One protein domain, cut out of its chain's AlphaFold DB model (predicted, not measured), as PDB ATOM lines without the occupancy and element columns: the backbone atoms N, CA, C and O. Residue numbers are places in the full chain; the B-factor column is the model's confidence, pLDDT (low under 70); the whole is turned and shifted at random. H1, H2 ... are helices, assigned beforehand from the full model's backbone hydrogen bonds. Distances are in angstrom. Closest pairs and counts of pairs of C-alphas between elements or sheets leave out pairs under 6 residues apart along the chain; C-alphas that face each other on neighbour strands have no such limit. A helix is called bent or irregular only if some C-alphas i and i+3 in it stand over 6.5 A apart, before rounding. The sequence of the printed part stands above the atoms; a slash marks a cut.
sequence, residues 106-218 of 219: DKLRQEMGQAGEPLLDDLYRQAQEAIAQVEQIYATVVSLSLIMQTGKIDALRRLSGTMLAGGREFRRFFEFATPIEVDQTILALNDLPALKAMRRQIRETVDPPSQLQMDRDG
ATOM      1  N   ASP A 106       2.455  -3.155 -34.298       91.38
ATOM      2  CA  ASP A 106       3.688  -3.039 -35.099       91.38
ATOM      3  C   ASP A 106       3.719  -1.753 -35.933       91.38
ATOM      4  O   ASP A 106       4.741  -1.072 -35.975       91.38
ATOM      5  N   LYS A 107       2.583  -1.379 -36.533       91.88
ATOM      6  CA  LYS A 107       2.477  -0.147 -37.322       91.88
ATOM      7  C   LYS A 107       2.639   1.102 -36.446       91.88
ATOM      8  O   LYS A 107       3.451   1.959 -36.763       91.88
ATOM      9  N   LEU A 108       1.934   1.159 -35.314       92.81
ATOM     10  CA  LEU A 108       2.070   2.248 -34.342       92.81
ATOM     11  C   LEU A 108       3.508   2.353 -33.808       92.81
ATOM     12  O   LEU A 108       4.050   3.443 -33.668       92.81
ATOM     13  N   ARG A 109       4.162   1.214 -33.555       91.69
ATOM     14  CA  ARG A 109       5.567   1.159 -33.138       91.69
ATOM     15  C   ARG A 109       6.506   1.699 -34.217       91.69
ATOM     16  O   ARG A 109       7.475   2.368 -33.876       91.69
ATOM     17  N   GLN A 110       6.239   1.402 -35.486       93.06
ATOM     18  CA  GLN A 110       7.011   1.927 -36.609       93.06
ATOM     19  C   GLN A 110       6.847   3.446 -36.738       93.06
ATOM     20  O   GLN A 110       7.849   4.145 -36.847       93.06
ATOM     21  N   GLU A 111       5.615   3.953 -36.668       93.75
ATOM     22  CA  GLU A 111       5.316   5.393 -36.707       93.75
ATOM     23  C   GLU A 111       5.999   6.132 -35.543       93.75
ATOM     24  O   GLU A 111       6.674   7.136 -35.755       93.75
ATOM     25  N   MET A 112       5.933   5.576 -34.327       93.00
ATOM     26  CA  MET A 112       6.668   6.084 -33.160       93.00
ATOM     27  C   MET A 112       8.187   6.085 -33.372       93.00
ATOM     28  O   MET A 112       8.865   7.022 -32.957       93.00
ATOM     29  N   GLY A 113       8.727   5.040 -34.006       89.50
ATOM     30  CA  GLY A 113      10.150   4.947 -34.333       89.50
ATOM     31  C   GLY A 113      10.594   6.045 -35.297       89.50
ATOM     32  O   GLY A 113      11.584   6.715 -35.030       89.50
ATOM     33  N   GLN A 114       9.821   6.282 -36.357       93.56
ATOM     34  CA  GLN A 114      10.086   7.343 -37.336       93.56
ATOM     35  C   GLN A 114       9.967   8.739 -36.714       93.56
ATOM     36  O   GLN A 114      10.807   9.601 -36.946       93.56
ATOM     37  N   ALA A 115       8.962   8.963 -35.864       93.06
ATOM     38  CA  ALA A 115       8.814  10.227 -35.144       93.06
ATOM     39  C   ALA A 115       9.961  10.482 -34.142       93.06
ATOM     40  O   ALA A 115      10.312  11.632 -33.875       93.06
ATOM     41  N   GLY A 116      10.543   9.413 -33.587       91.00
ATOM     42  CA  GLY A 116      11.653   9.471 -32.635       91.00
ATOM     43  C   GLY A 116      13.049   9.503 -33.240       91.00
ATOM     44  O   GLY A 116      13.990   9.828 -32.519       91.00
ATOM     45  N   GLU A 117      13.198   9.213 -34.529       91.50
ATOM     46  CA  GLU A 117      14.489   9.180 -35.223       91.50
ATOM     47  C   GLU A 117      15.316  10.465 -35.017       91.50
ATOM     48  O   GLU A 117      16.453  10.352 -34.559       91.50
ATOM     49  N   PRO A 118      14.754  11.689 -35.132       90.56
ATOM     50  CA  PRO A 118      15.527  12.910 -34.892       90.56
ATOM     51  C   PRO A 118      16.050  13.053 -33.457       90.56
ATOM     52  O   PRO A 118      17.048  13.732 -33.224       90.56
ATOM     53  N   LEU A 119      15.357  12.470 -32.471       90.00
ATOM     54  CA  LEU A 119      15.829  12.462 -31.087       90.00
ATOM     55  C   LEU A 119      16.989  11.478 -30.912       90.00
ATOM     56  O   LEU A 119      17.947  11.793 -30.215       90.00
ATOM     57  N   LEU A 120      16.903  10.306 -31.541       89.12
ATOM     58  CA  LEU A 120      17.979   9.319 -31.514       89.12
ATOM     59  C   LEU A 120      19.237   9.852 -32.203       89.12
ATOM     60  O   LEU A 120      20.323   9.707 -31.648       89.12
ATOM     61  N   ASP A 121      19.088  10.528 -33.343       90.31
ATOM     62  CA  ASP A 121      20.200  11.166 -34.054       90.31
ATOM     63  C   ASP A 121      20.879  12.242 -33.201       90.31
ATOM     64  O   ASP A 121      22.108  12.329 -33.152       90.31
ATOM     65  N   ASP A 122      20.090  13.046 -32.485       90.06
ATOM     66  CA  ASP A 122      20.620  14.070 -31.589       90.06
ATOM     67  C   ASP A 122      21.377  13.456 -30.402       90.06
ATOM     68  O   ASP A 122      22.491  13.879 -30.098       90.06
ATOM     69  N   LEU A 123      20.826  12.410 -29.774       89.62
ATOM     70  CA  LEU A 123      21.505  11.670 -28.704       89.62
ATOM     71  C   LEU A 123      22.789  10.998 -29.206       89.62
ATOM     72  O   LEU A 123      23.807  11.014 -28.514       89.62
ATOM     73  N   TYR A 124      22.768  10.450 -30.420       86.62
ATOM     74  CA  TYR A 124      23.946   9.861 -31.048       86.62
ATOM     75  C   TYR A 124      25.036  10.911 -31.285       86.62
ATOM     76  O   TYR A 124      26.197  10.688 -30.943       86.62
ATOM     77  N   ARG A 125      24.668  12.091 -31.798       89.06
ATOM     78  CA  ARG A 125      25.595  13.218 -31.970       89.06
ATOM     79  C   ARG A 125      26.198  13.664 -30.636       89.06
ATOM     80  O   ARG A 125      27.413  13.826 -30.554       89.06
ATOM     81  N   GLN A 126      25.384  13.816 -29.591       89.38
ATOM     82  CA  GLN A 126      25.866  14.177 -28.251       89.38
ATOM     83  C   GLN A 126      26.851  13.135 -27.698       89.38
ATOM     84  O   GLN A 126      27.877  13.495 -27.122       89.38
ATOM     85  N   ALA A 127      26.583  11.844 -27.917       84.94
ATOM     86  CA  ALA A 127      27.499  10.778 -27.527       84.94
ATOM     87  C   ALA A 127      28.847  10.873 -28.266       84.94
ATOM     88  O   ALA A 127      29.896  10.738 -27.640       84.94
ATOM     89  N   GLN A 128      28.839  11.166 -29.571       83.50
ATOM     90  CA  GLN A 128      30.069  11.373 -30.349       83.50
ATOM     91  C   GLN A 128      30.870  12.587 -29.861       83.50
ATOM     92  O   GLN A 128      32.091  12.515 -29.729       83.50
ATOM     93  N   GLU A 129      30.197  13.690 -29.531       89.00
ATOM     94  CA  GLU A 129      30.844  14.878 -28.963       89.00
ATOM     95  C   GLU A 129      31.503  14.575 -27.610       89.00
ATOM     96  O   GLU A 129      32.624  15.019 -27.356       89.00
ATOM     97  N   ALA A 130      30.849  13.781 -26.759       86.06
ATOM     98  CA  ALA A 130      31.421  13.344 -25.489       86.06
ATOM     99  C   ALA A 130      32.665  12.458 -25.688       86.06
ATOM    100  O   ALA A 130      33.672  12.656 -25.007       86.06
ATOM    101  N   ILE A 131      32.634  11.529 -26.650       82.69
ATOM    102  CA  ILE A 131      33.792  10.687 -26.991       82.69
ATOM    103  C   ILE A 131      34.973  11.558 -27.439       82.69
ATOM    104  O   ILE A 131      36.074  11.411 -26.907       82.69
ATOM    105  N   ALA A 132      34.742  12.526 -28.329       82.38
ATOM    106  CA  ALA A 132      35.789  13.436 -28.798       82.38
ATOM    107  C   ALA A 132      36.433  14.245 -27.651       82.38
ATOM    108  O   ALA A 132      37.643  14.481 -27.639       82.38
ATOM    109  N   GLN A 133      35.650  14.644 -26.643       87.25
ATOM    110  CA  GLN A 133      36.186  15.314 -25.452       87.25
ATOM    111  C   GLN A 133      37.084  14.387 -24.622       87.25
ATOM    112  O   GLN A 133      38.142  14.815 -24.152       87.25
ATOM    113  N   VAL A 134      36.704  13.114 -24.464       83.25
ATOM    114  CA  VAL A 134      37.526  12.108 -23.769       83.25
ATOM    115  C   VAL A 134      38.843  11.865 -24.513       83.25
ATOM    116  O   VAL A 134      39.900  11.820 -23.880       83.25
ATOM    117  N   GLU A 135      38.814  11.781 -25.844       82.06
ATOM    118  CA  GLU A 135      40.020  11.661 -26.676       82.06
ATOM    119  C   GLU A 135      40.966  12.854 -26.492       82.06
ATOM    120  O   GLU A 135      42.177  12.681 -26.317       82.06
ATOM    121  N   GLN A 136      40.422  14.072 -26.447       86.81
ATOM    122  CA  GLN A 136      41.210  15.282 -26.225       86.81
ATOM    123  C   GLN A 136      41.852  15.312 -24.829       86.81
ATOM    124  O   GLN A 136      43.010  15.726 -24.675       86.81
ATOM    125  N   ILE A 137      41.130  14.852 -23.800       85.00
ATOM    126  CA  ILE A 137      41.673  14.698 -22.443       85.00
ATOM    127  C   ILE A 137      42.810  13.677 -22.454       85.00
ATOM    128  O   ILE A 137      43.878  13.960 -21.912       85.00
ATOM    129  N   TYR A 138      42.627  12.528 -23.110       85.19
ATOM    130  CA  TYR A 138      43.676  11.518 -23.233       85.19
ATOM    131  C   TYR A 138      44.942  12.092 -23.877       85.19
ATOM    132  O   TYR A 138      46.026  11.965 -23.302       85.19
ATOM    133  N   ALA A 139      44.809  12.782 -25.014       85.81
ATOM    134  CA  ALA A 139      45.935  13.420 -25.694       85.81
ATOM    135  C   ALA A 139      46.664  14.409 -24.770       85.81
ATOM    136  O   ALA A 139      47.883  14.329 -24.611       85.81
ATOM    137  N   THR A 140      45.914  15.272 -24.079       87.31
ATOM    138  CA  THR A 140      46.460  16.257 -23.129       87.31
ATOM    139  C   THR A 140      47.224  15.583 -21.988       87.31
ATOM    140  O   THR A 140      48.336  15.987 -21.646       87.31
ATOM    141  N   VAL A 141      46.656  14.525 -21.407       85.44
ATOM    142  CA  VAL A 141      47.266  13.780 -20.301       85.44
ATOM    143  C   VAL A 141      48.534  13.054 -20.757       85.44
ATOM    144  O   VAL A 141      49.534  13.069 -20.039       85.44
ATOM    145  N   VAL A 142      48.533  12.457 -21.952       84.62
ATOM    146  CA  VAL A 142      49.730  11.830 -22.527       84.62
ATOM    147  C   VAL A 142      50.824  12.872 -22.741       84.62
ATOM    148  O   VAL A 142      51.949  12.643 -22.297       84.62
ATOM    149  N   SER A 143      50.504  14.028 -23.329       86.00
ATOM    150  CA  SER A 143      51.463  15.123 -23.514       86.00
ATOM    151  C   SER A 143      52.049  15.613 -22.190       86.00
ATOM    152  O   SER A 143      53.264  15.761 -22.080       86.00
ATOM    153  N   LEU A 144      51.220  15.798 -21.158       84.31
ATOM    154  CA  LEU A 144      51.696  16.177 -19.826       84.31
ATOM    155  C   LEU A 144      52.568  15.087 -19.191       84.31
ATOM    156  O   LEU A 144      53.570  15.413 -18.560       84.31
ATOM    157  N   SER A 145      52.249  13.803 -19.404       83.69
ATOM    158  CA  SER A 145      53.024  12.675 -18.859       83.69
ATOM    159  C   SER A 145      54.456  12.576 -19.399       83.69
ATOM    160  O   SER A 145      55.310  11.964 -18.759       83.69
ATOM    161  N   LEU A 146      54.739  13.199 -20.551       82.25
ATOM    162  CA  LEU A 146      56.095  13.297 -21.103       82.25
ATOM    163  C   LEU A 146      56.989  14.250 -20.298       82.25
ATOM    164  O   LEU A 146      58.209  14.117 -20.335       82.25
ATOM    165  N   ILE A 147      56.387  15.211 -19.595       85.62
ATOM    166  CA  ILE A 147      57.091  16.280 -18.875       85.62
ATOM    167  C   ILE A 147      56.988  16.069 -17.358       85.62
ATOM    168  O   ILE A 147      57.924  16.366 -16.621       85.62
ATOM    169  N   MET A 148      55.857  15.542 -16.879       84.06
ATOM    170  CA  MET A 148      55.548  15.380 -15.460       84.06
ATOM    171  C   MET A 148      54.988  13.991 -15.171       84.06
ATOM    172  O   MET A 148      53.977  13.586 -15.740       84.06
ATOM    173  N   GLN A 149      55.577  13.298 -14.200       77.88
ATOM    174  CA  GLN A 149      55.049  12.034 -13.689       77.88
ATOM    175  C   GLN A 149      54.444  12.269 -12.311       77.88
ATOM    176  O   GLN A 149      55.143  12.496 -11.326       77.88
ATOM    177  N   THR A 150      53.115  12.263 -12.259       85.94
ATOM    178  CA  THR A 150      52.365  12.341 -11.005       85.94
ATOM    179  C   THR A 150      51.288  11.271 -11.011       85.94
ATOM    180  O   THR A 150      50.693  10.993 -12.054       85.94
ATOM    181  N   GLY A 151      50.956  10.739  -9.832       82.31
ATOM    182  CA  GLY A 151      49.922   9.707  -9.719       82.31
ATOM    183  C   GLY A 151      48.555  10.133 -10.275       82.31
ATOM    184  O   GLY A 151      47.796   9.289 -10.737       82.31
ATOM    185  N   LYS A 152      48.251  11.441 -10.302       83.19
ATOM    186  CA  LYS A 152      47.013  11.978 -10.897       83.19
ATOM    187  C   LYS A 152      47.008  11.884 -12.425       83.19
ATOM    188  O   LYS A 152      46.002  11.485 -13.002       83.19
ATOM    189  N   ILE A 153      48.123  12.231 -13.070       82.75
ATOM    190  CA  ILE A 153      48.287  12.119 -14.529       82.75
ATOM    191  C   ILE A 153      48.223  10.643 -14.940       82.75
ATOM    192  O   ILE A 153      47.508  10.303 -15.880       82.75
ATOM    193  N   ASP A 154      48.873   9.753 -14.187       78.75
ATOM    194  CA  ASP A 154      48.830   8.311 -14.454       78.75
ATOM    195  C   ASP A 154      47.418   7.729 -14.305       78.75
ATOM    196  O   ASP A 154      46.991   6.920 -15.132       78.75
ATOM    197  N   ALA A 155      46.668   8.159 -13.284       79.56
ATOM    198  CA  ALA A 155      45.281   7.746 -13.083       79.56
ATOM    199  C   ALA A 155      44.377   8.187 -14.247       79.56
ATOM    200  O   ALA A 155      43.649   7.363 -14.801       79.56
ATOM    201  N   LEU A 156      44.472   9.452 -14.674       80.12
ATOM    202  CA  LEU A 156      43.700   9.974 -15.808       80.12
ATOM    203  C   LEU A 156      44.083   9.315 -17.139       80.12
ATOM    204  O   LEU A 156      43.218   9.077 -17.985       80.12
ATOM    205  N   ARG A 157      45.368   8.985 -17.324       79.94
ATOM    206  CA  ARG A 157      45.864   8.319 -18.535       79.94
ATOM    207  C   ARG A 157      45.287   6.915 -18.660       79.94
ATOM    208  O   ARG A 157      44.847   6.535 -19.742       79.94
ATOM    209  N   ARG A 158      45.285   6.155 -17.558       77.56
ATOM    210  CA  ARG A 158      44.681   4.814 -17.492       77.56
ATOM    211  C   ARG A 158      43.175   4.883 -17.716       77.56
ATOM    212  O   ARG A 158      42.658   4.148 -18.547       77.56
ATOM    213  N   LEU A 159      42.489   5.812 -17.051       76.00
ATOM    214  CA  LEU A 159      41.052   6.013 -17.221       76.00
ATOM    215  C   LEU A 159      40.669   6.282 -18.681       76.00
ATOM    216  O   LEU A 159      39.877   5.552 -19.262       76.00
ATOM    217  N   SER A 160      41.272   7.295 -19.297       76.19
ATOM    218  CA  SER A 160      40.898   7.695 -20.658       76.19
ATOM    219  C   SER A 160      41.327   6.639 -21.686       76.19
ATOM    220  O   SER A 160      40.577   6.326 -22.602       76.19
ATOM    221  N   GLY A 161      42.488   5.999 -21.493       74.06
ATOM    222  CA  GLY A 161      42.926   4.892 -22.347       74.06
ATOM    223  C   GLY A 161      42.009   3.665 -22.278       74.06
ATOM    224  O   GLY A 161      41.766   3.033 -23.299       74.06
ATOM    225  N   THR A 162      41.461   3.340 -21.104       71.81
ATOM    226  CA  THR A 162      40.531   2.204 -20.946       71.81
ATOM    227  C   THR A 162      39.152   2.477 -21.530       71.81
ATOM    228  O   THR A 162      38.559   1.564 -22.099       71.81
ATOM    229  N   MET A 163      38.670   3.723 -21.468       71.94
ATOM    230  CA  MET A 163      37.455   4.127 -22.183       71.94
ATOM    231  C   MET A 163      37.598   3.969 -23.699       71.94
ATOM    232  O   MET A 163      36.662   3.521 -24.350       71.94
ATOM    233  N   LEU A 164      38.771   4.292 -24.251       71.62
ATOM    234  CA  LEU A 164      39.037   4.203 -25.691       71.62
ATOM    235  C   LEU A 164      39.340   2.774 -26.174       71.62
ATOM    236  O   LEU A 164      39.142   2.474 -27.347       71.62
ATOM    237  N   ALA A 165      39.826   1.890 -25.295       67.00
ATOM    238  CA  ALA A 165      40.259   0.533 -25.652       67.00
ATOM    239  C   ALA A 165      39.186  -0.567 -25.488       67.00
ATOM    240  O   ALA A 165      39.465  -1.721 -25.809       67.00
ATOM    241  N   GLY A 166      37.981  -0.235 -25.010       60.81
ATOM    242  CA  GLY A 166      36.864  -1.179 -24.873       60.81
ATOM    243  C   GLY A 166      36.760  -1.846 -23.492       60.81
ATOM    244  O   GLY A 166      37.541  -2.728 -23.122       60.81
ATOM    245  N   GLY A 167      35.757  -1.397 -22.731       56.06
ATOM    246  CA  GLY A 167      34.945  -2.142 -21.758       56.06
ATOM    247  C   GLY A 167      35.570  -2.766 -20.502       56.06
ATOM    248  O   GLY A 167      35.062  -2.563 -19.397       56.06
ATOM    249  N   ARG A 168      36.639  -3.564 -20.609       56.88
ATOM    250  CA  ARG A 168      36.994  -4.532 -19.542       56.88
ATOM    251  C   ARG A 168      37.476  -3.894 -18.241       56.88
ATOM    252  O   ARG A 168      37.233  -4.441 -17.168       56.88
ATOM    253  N   GLU A 169      38.133  -2.740 -18.317       55.09
ATOM    254  CA  GLU A 169      38.576  -1.982 -17.137       55.09
ATOM    255  C   GLU A 169      37.658  -0.799 -16.796       55.09
ATOM    256  O   GLU A 169      37.796  -0.210 -15.726       55.09
ATOM    257  N   PHE A 170      36.665  -0.502 -17.640       59.06
ATOM    258  CA  PHE A 170      35.720   0.608 -17.478       59.06
ATOM    259  C   PHE A 170      34.989   0.558 -16.121       59.06
ATOM    260  O   PHE A 170      34.927   1.558 -15.407       59.06
ATOM    261  N   ARG A 171      34.553  -0.639 -15.691       57.53
ATOM    262  CA  ARG A 171      33.911  -0.867 -14.377       57.53
ATOM    263  C   ARG A 171      34.826  -0.674 -13.163       57.53
ATOM    264  O   ARG A 171      34.324  -0.473 -12.066       57.53
ATOM    265  N   ARG A 172      36.153  -0.786 -13.309       57.81
ATOM    266  CA  ARG A 172      37.076  -0.561 -12.177       57.81
ATOM    267  C   ARG A 172      37.182   0.914 -11.818       57.81
ATOM    268  O   ARG A 172      37.481   1.231 -10.674       57.81
ATOM    269  N   PHE A 173      36.981   1.786 -12.801       57.41
ATOM    270  CA  PHE A 173      37.081   3.227 -12.617       57.41
ATOM    271  C   PHE A 173      35.722   3.903 -12.441       57.41
ATOM    272  O   PHE A 173      35.645   4.937 -11.786       57.41
ATOM    273  N   PHE A 174      34.663   3.307 -12.990       58.09
ATOM    274  CA  PHE A 174      33.287   3.722 -12.770       58.09
ATOM    275  C   PHE A 174      32.523   2.599 -12.078       58.09
ATOM    276  O   PHE A 174      32.250   1.554 -12.673       58.09
ATOM    277  N   GLU A 175      32.152   2.825 -10.821       56.22
ATOM    278  CA  GLU A 175      31.236   1.954 -10.091       56.22
ATOM    279  C   GLU A 175      29.826   2.091 -10.673       56.22
ATOM    280  O   GLU A 175      28.952   2.743 -10.115       56.22
ATOM    281  N   PHE A 176      29.564   1.418 -11.790       60.72
ATOM    282  CA  PHE A 176      28.211   1.252 -12.322       60.72
ATOM    283  C   PHE A 176      27.344   0.336 -11.444       60.72
ATOM    284  O   PHE A 176      26.407  -0.268 -11.934       60.72
ATOM    285  N   ALA A 177      27.655   0.159 -10.159       58.69
ATOM    286  CA  ALA A 177      26.884  -0.702  -9.266       58.69
ATOM    287  C   ALA A 177      25.480  -0.140  -8.978       58.69
ATOM    288  O   ALA A 177      24.614  -0.876  -8.506       58.69
ATOM    289  N   THR A 178      25.254   1.145  -9.265       72.06
ATOM    290  CA  THR A 178      23.970   1.817  -9.081       72.06
ATOM    291  C   THR A 178      23.181   1.888 -10.393       72.06
ATOM    292  O   THR A 178      23.762   2.163 -11.446       72.06
ATOM    293  N   PRO A 179      21.855   1.663 -10.353       79.19
ATOM    294  CA  PRO A 179      20.977   1.927 -11.489       79.19
ATOM    295  C   PRO A 179      21.153   3.362 -12.003       79.19
ATOM    296  O   PRO A 179      21.266   4.298 -11.211       79.19
ATOM    297  N   ILE A 180      21.188   3.528 -13.324       83.75
ATOM    298  CA  ILE A 180      21.367   4.831 -13.975       83.75
ATOM    299  C   ILE A 180      19.998   5.491 -14.097       83.75
ATOM    300  O   ILE A 180      19.091   4.906 -14.693       83.75
ATOM    301  N   GLU A 181      19.845   6.691 -13.541       87.81
ATOM    302  CA  GLU A 181      18.618   7.476 -13.682       87.81
ATOM    303  C   GLU A 181      18.405   7.898 -15.137       87.81
ATOM    304  O   GLU A 181      19.316   8.380 -15.815       87.81
ATOM    305  N   VAL A 182      17.181   7.701 -15.621       88.25
ATOM    306  CA  VAL A 182      16.766   8.149 -16.946       88.25
ATOM    307  C   VAL A 182      16.363   9.615 -16.876       88.25
ATOM    308  O   VAL A 182      15.677  10.047 -15.952       88.25
ATOM    309  N   ASP A 183      16.760  10.377 -17.892       88.00
ATOM    310  CA  ASP A 183      16.412  11.787 -18.019       88.00
ATOM    311  C   ASP A 183      14.886  12.009 -17.920       88.00
ATOM    312  O   ASP A 183      14.091  11.353 -18.601       88.00
ATOM    313  N   GLN A 184      14.471  12.967 -17.088       88.12
ATOM    314  CA  GLN A 184      13.065  13.331 -16.860       88.12
ATOM    315  C   GLN A 184      12.320  13.683 -18.158       88.12
ATOM    316  O   GLN A 184      11.139  13.371 -18.314       88.12
ATOM    317  N   THR A 185      13.003  14.297 -19.124       86.62
ATOM    318  CA  THR A 185      12.427  14.641 -20.430       86.62
ATOM    319  C   THR A 185      12.146  13.406 -21.287       86.62
ATOM    320  O   THR A 185      11.167  13.394 -22.034       86.62
ATOM    321  N   ILE A 186      12.940  12.339 -21.137       88.38
ATOM    322  CA  ILE A 186      12.679  11.026 -21.741       88.38
ATOM    323  C   ILE A 186      11.539  10.324 -20.995       88.38
ATOM    324  O   ILE A 186      10.652   9.757 -21.634       88.38
ATOM    325  N   LEU A 187      11.514  10.388 -19.660       90.50
ATOM    326  CA  LEU A 187      10.434   9.797 -18.858       90.50
ATOM    327  C   LEU A 187       9.068  10.408 -19.168       90.50
ATOM    328  O   LEU A 187       8.079   9.676 -19.201       90.50
ATOM    329  N   ALA A 188       9.012  11.704 -19.481       89.12
ATOM    330  CA  ALA A 188       7.787  12.383 -19.900       89.12
ATOM    331  C   ALA A 188       7.151  11.774 -21.167       89.12
ATOM    332  O   ALA A 188       5.957  11.955 -21.404       89.12
ATOM    333  N   LEU A 189       7.899  11.007 -21.971       90.19
ATOM    334  CA  LEU A 189       7.336  10.282 -23.114       90.19
ATOM    335  C   LEU A 189       6.354   9.183 -22.677       90.19
ATOM    336  O   LEU A 189       5.493   8.802 -23.467       90.19
ATOM    337  N   ASN A 190       6.411   8.707 -21.426       91.75
ATOM    338  CA  ASN A 190       5.422   7.774 -20.869       91.75
ATOM    339  C   ASN A 190       3.990   8.323 -20.913       91.75
ATOM    340  O   ASN A 190       3.033   7.544 -20.924       91.75
ATOM    341  N   ASP A 191       3.826   9.645 -20.974       91.00
ATOM    342  CA  ASP A 191       2.508  10.256 -21.060       91.00
ATOM    343  C   ASP A 191       1.866  10.177 -22.440       91.00
ATOM    344  O   ASP A 191       0.651  10.382 -22.549       91.00
ATOM    345  N   LEU A 192       2.640   9.815 -23.465       92.06
ATOM    346  CA  LEU A 192       2.170   9.736 -24.836       92.06
ATOM    347  C   LEU A 192       1.043   8.701 -24.984       92.06
ATOM    348  O   LEU A 192       1.195   7.550 -24.548       92.06
ATOM    349  N   PRO A 193      -0.059   9.053 -25.676       92.19
ATOM    350  CA  PRO A 193      -1.164   8.130 -25.925       92.19
ATOM    351  C   PRO A 193      -0.710   6.816 -26.576       92.19
ATOM    352  O   PRO A 193      -1.209   5.746 -26.232       92.19
ATOM    353  N   ALA A 194       0.298   6.870 -27.453       90.12
ATOM    354  CA  ALA A 194       0.819   5.702 -28.154       90.12
ATOM    355  C   ALA A 194       1.481   4.680 -27.211       90.12
ATOM    356  O   ALA A 194       1.242   3.477 -27.337       90.12
ATOM    357  N   LEU A 195       2.284   5.132 -26.237       90.06
ATOM    358  CA  LEU A 195       2.903   4.235 -25.252       90.06
ATOM    359  C   LEU A 195       1.853   3.633 -24.314       90.06
ATOM    360  O   LEU A 195       1.898   2.427 -24.048       90.06
ATOM    361  N   LYS A 196       0.863   4.436 -23.908       92.31
ATOM    362  CA  LYS A 196      -0.286   3.986 -23.108       92.31
ATOM    363  C   LYS A 196      -1.094   2.907 -23.838       92.31
ATOM    364  O   LYS A 196      -1.340   1.846 -23.264       92.31
ATOM    365  N   ALA A 197      -1.420   3.114 -25.115       88.75
ATOM    366  CA  ALA A 197      -2.139   2.137 -25.939       88.75
ATOM    367  C   ALA A 197      -1.366   0.815 -26.088       88.75
ATOM    368  O   ALA A 197      -1.930  -0.271 -25.938       88.75
ATOM    369  N   MET A 198      -0.047   0.895 -26.295       89.88
ATOM    370  CA  MET A 198       0.828  -0.278 -26.378       89.88
ATOM    371  C   MET A 198       1.134  -0.932 -25.022       89.88
ATOM    372  O   MET A 198       1.761  -1.994 -25.004       89.88
ATOM    373  N   ARG A 199       0.722  -0.316 -23.903       87.12
ATOM    374  CA  ARG A 199       1.084  -0.709 -22.528       87.12
ATOM    375  C   ARG A 199       2.595  -0.848 -22.340       87.12
ATOM    376  O   ARG A 199       3.077  -1.798 -21.725       87.12
ATOM    377  N   ARG A 200       3.350   0.082 -22.922       86.44
ATOM    378  CA  ARG A 200       4.799   0.177 -22.751       86.44
ATOM    379  C   ARG A 200       5.128   1.304 -21.791       86.44
ATOM    380  O   ARG A 200       4.433   2.313 -21.763       86.44
ATOM    381  N   GLN A 201       6.209   1.119 -21.047       86.81
ATOM    382  CA  GLN A 201       6.702   2.104 -20.102       86.81
ATOM    383  C   GLN A 201       8.227   2.143 -20.153       86.81
ATOM    384  O   GLN A 201       8.892   1.103 -20.191       86.81
ATOM    385  N   ILE A 202       8.759   3.356 -20.170       88.50
ATOM    386  CA  ILE A 202      10.164   3.662 -19.950       88.50
ATOM    387  C   ILE A 202      10.398   3.619 -18.441       88.50
ATOM    388  O   ILE A 202       9.664   4.251 -17.679       88.50
ATOM    389  N   ARG A 203      11.392   2.837 -18.020       88.38
ATOM    390  CA  ARG A 203      11.766   2.698 -16.611       88.38
ATOM    391  C   ARG A 203      12.462   3.966 -16.128       88.38
ATOM    392  O   ARG A 203      13.211   4.566 -16.887       88.38
ATOM    393  N   GLU A 204      12.245   4.314 -14.864       88.81
ATOM    394  CA  GLU A 204      12.915   5.439 -14.191       88.81
ATOM    395  C   GLU A 204      14.424   5.231 -14.086       88.81
ATOM    396  O   GLU A 204      15.196   6.185 -14.137       88.81
ATOM    397  N   THR A 205      14.843   3.969 -13.994       88.81
ATOM    398  CA  THR A 205      16.244   3.583 -13.952       88.81
ATOM    399  C   THR A 205      16.540   2.453 -14.927       88.81
ATOM    400  O   THR A 205      15.690   1.605 -15.232       88.81
ATOM    401  N   VAL A 206      17.770   2.446 -15.433       84.69
ATOM    402  CA  VAL A 206      18.296   1.386 -16.290       84.69
ATOM    403  C   VAL A 206      19.455   0.720 -15.575       84.69
ATOM    404  O   VAL A 206      20.369   1.382 -15.082       84.69
ATOM    405  N   ASP A 207      19.400  -0.608 -15.516       81.25
ATOM    406  CA  ASP A 207      20.501  -1.386 -14.980       81.25
ATOM    407  C   ASP A 207      21.741  -1.193 -15.860       81.25
ATOM    408  O   ASP A 207      21.638  -1.174 -17.092       81.25
ATOM    409  N   PRO A 208      22.924  -1.084 -15.248       73.38
ATOM    410  CA  PRO A 208      24.170  -1.027 -15.993       73.38
ATOM    411  C   PRO A 208      24.295  -2.250 -16.916       73.38
ATOM    412  O   PRO A 208      23.929  -3.364 -16.514       73.38
ATOM    413  N   PRO A 209      24.854  -2.097 -18.128       69.69
ATOM    414  CA  PRO A 209      25.047  -3.234 -19.009       69.69
ATOM    415  C   PRO A 209      25.904  -4.299 -18.312       69.69
ATOM    416  O   PRO A 209      26.902  -4.024 -17.628       69.69
ATOM    417  N   SER A 210      25.463  -5.547 -18.437       70.56
ATOM    418  CA  SER A 210      26.229  -6.706 -17.985       70.56
ATOM    419  C   SER A 210      27.408  -6.957 -18.923       70.56
ATOM    420  O   SER A 210      27.363  -6.604 -20.099       70.56
ATOM    421  N   GLN A 211      28.451  -7.626 -18.434       66.06
ATOM    422  CA  GLN A 211      29.638  -7.915 -19.246       66.06
ATOM    423  C   GLN A 211      29.308  -8.755 -20.493       66.06
ATOM    424  O   GLN A 211      29.807  -8.475 -21.573       66.06
ATOM    425  N   LEU A 212      28.362  -9.690 -20.368       67.25
ATOM    426  CA  LEU A 212      27.830 -10.462 -21.496       67.25
ATOM    427  C   LEU A 212      27.122  -9.595 -22.546       67.25
ATOM    428  O   LEU A 212      27.158  -9.923 -23.727       67.25
ATOM    429  N   GLN A 213      26.445  -8.520 -22.132       64.75
ATOM    430  CA  GLN A 213      25.809  -7.586 -23.067       64.75
ATOM    431  C   GLN A 213      26.854  -6.727 -23.775       64.75
ATOM    432  O   GLN A 213      26.765  -6.570 -24.984       64.75
ATOM    433  N   MET A 214      27.860  -6.243 -23.047       65.44
ATOM    434  CA  MET A 214      28.953  -5.462 -23.631       65.44
ATOM    435  C   MET A 214      29.732  -6.287 -24.666       65.44
ATOM    436  O   MET A 214      29.851  -5.862 -25.810       65.44
ATOM    437  N   ASP A 215      30.117  -7.523 -24.325       64.31
ATOM    438  CA  ASP A 215      30.825  -8.422 -25.247       64.31
ATOM    439  C   ASP A 215      29.984  -8.765 -26.495       64.31
ATOM    440  O   ASP A 215      30.517  -8.868 -27.601       64.31
ATOM    441  N   ARG A 216      28.661  -8.940 -26.342       66.94
ATOM    442  CA  ARG A 216      27.746  -9.203 -27.467       66.94
ATOM    443  C   ARG A 216      27.600  -7.990 -28.383       66.94
ATOM    444  O   ARG A 216      27.503  -8.156 -29.597       66.94
ATOM    445  N   ASP A 217      27.546  -6.803 -27.794       60.38
ATOM    446  CA  ASP A 217      27.277  -5.553 -28.501       60.38
ATOM    447  C   ASP A 217      28.583  -4.882 -28.997       60.38
ATOM    448  O   ASP A 217      28.530  -3.854 -29.669       60.38
ATOM    449  N   GLY A 218      29.746  -5.501 -28.740       53.38
ATOM    450  CA  GLY A 218      31.059  -5.075 -29.236       53.38
ATOM    451  C   GLY A 218      31.688  -3.911 -28.462       53.38
ATOM    452  O   GLY A 218      32.444  -3.142 -29.057       53.38
TER     453      GLY A 218
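This is residues 106 to 218 of the 219 residues of an uncharacterized protein of Sphingobium fuliginis (strain ATCC 27551) (UniProt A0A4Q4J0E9). One long, bent helix, H1, runs along a loose, open rod; at one end H2 folds back against its second arm, H1b, as a helical hairpin, with the tiny H3 next to H2, and at the other end H5 is near the first arm, H1a, with H4 just before H5 in the chain and apart from both arms. Two stretches without named elements run along the rod, residues 174 to 183 from H3 to H4 and residues 199 to 210 from H5 back to the last helix, H6, which touches no helix. The printed part has 113 residues with six named helices, H1 to H6 in order along the chain, and no named strand: the class is all helix. The whole is loose, with a radius of gyration of the C-alphas of 19.0 A and spans of 61 by 27 by 26 A.

Start with H1, residues 106 to 145, assigned as one helix by its hydrogen bonds but bent: C-alphas 115 and 118 are 7.2 A apart, and its arms H1a, residues 106 to 115, and H1b, residues 118 to 145, stand at a steep tilt of 55 degrees. Go on to H2, residues 151 to 165, which touches residues 134 to 145 of H1b at a steep tilt of 41 degrees, opposite ways; the closest C-alphas, of Tyr 138 and Ser 160, are 5.4 A apart. H3, residues 170 to 173, touches residues 159 to 163 of H2, with the C-alphas of Met 163 and Phe 170 closest at 6.1 A. H4, residues 184 to 191, touches no helix. H5, residues 193 to 198, is close to H1a but not clearly touching, with the C-alphas of Leu 108 and Ala 194 closest at 7.2 A. H4 and H5 are only just about perpendicular, at 73 degrees. H6, residues 211 to 217, is apart from H1b and H3, for instance. Residues 180 to 181 pair with residues 205 to 206, antiparallel. In H1a, H1b, H2, H5 and H6 every O i to N i+4 pair is within hydrogen-bond range; in H4 1 of 4 is, beside 4 of 5 O i to N i+3 pairs, and H3 is too short for an O i to N i+4 pair.

Find C-alpha 106 at (3.688, -3.039, -35.099), where H1a begins its 14.2 A. H1b runs 40.8 A to C-alpha 145 at (53.024, 12.675, -18.859). H2 measures 20.8 A, H4 11.8 A and H6 9.8 A, ending at C-alpha 217 at (27.277, -5.553, -28.501).

The farthest C-alphas, of Ile 147 and Ala 197, are 61.3 A apart. The printed part has no cut; the link from H5 to H6 is long, with 12 residues. Look for pLDDT under 70 at residues 165 to 177, 209 and 211 to 218; the mean of the printed part is 80.9.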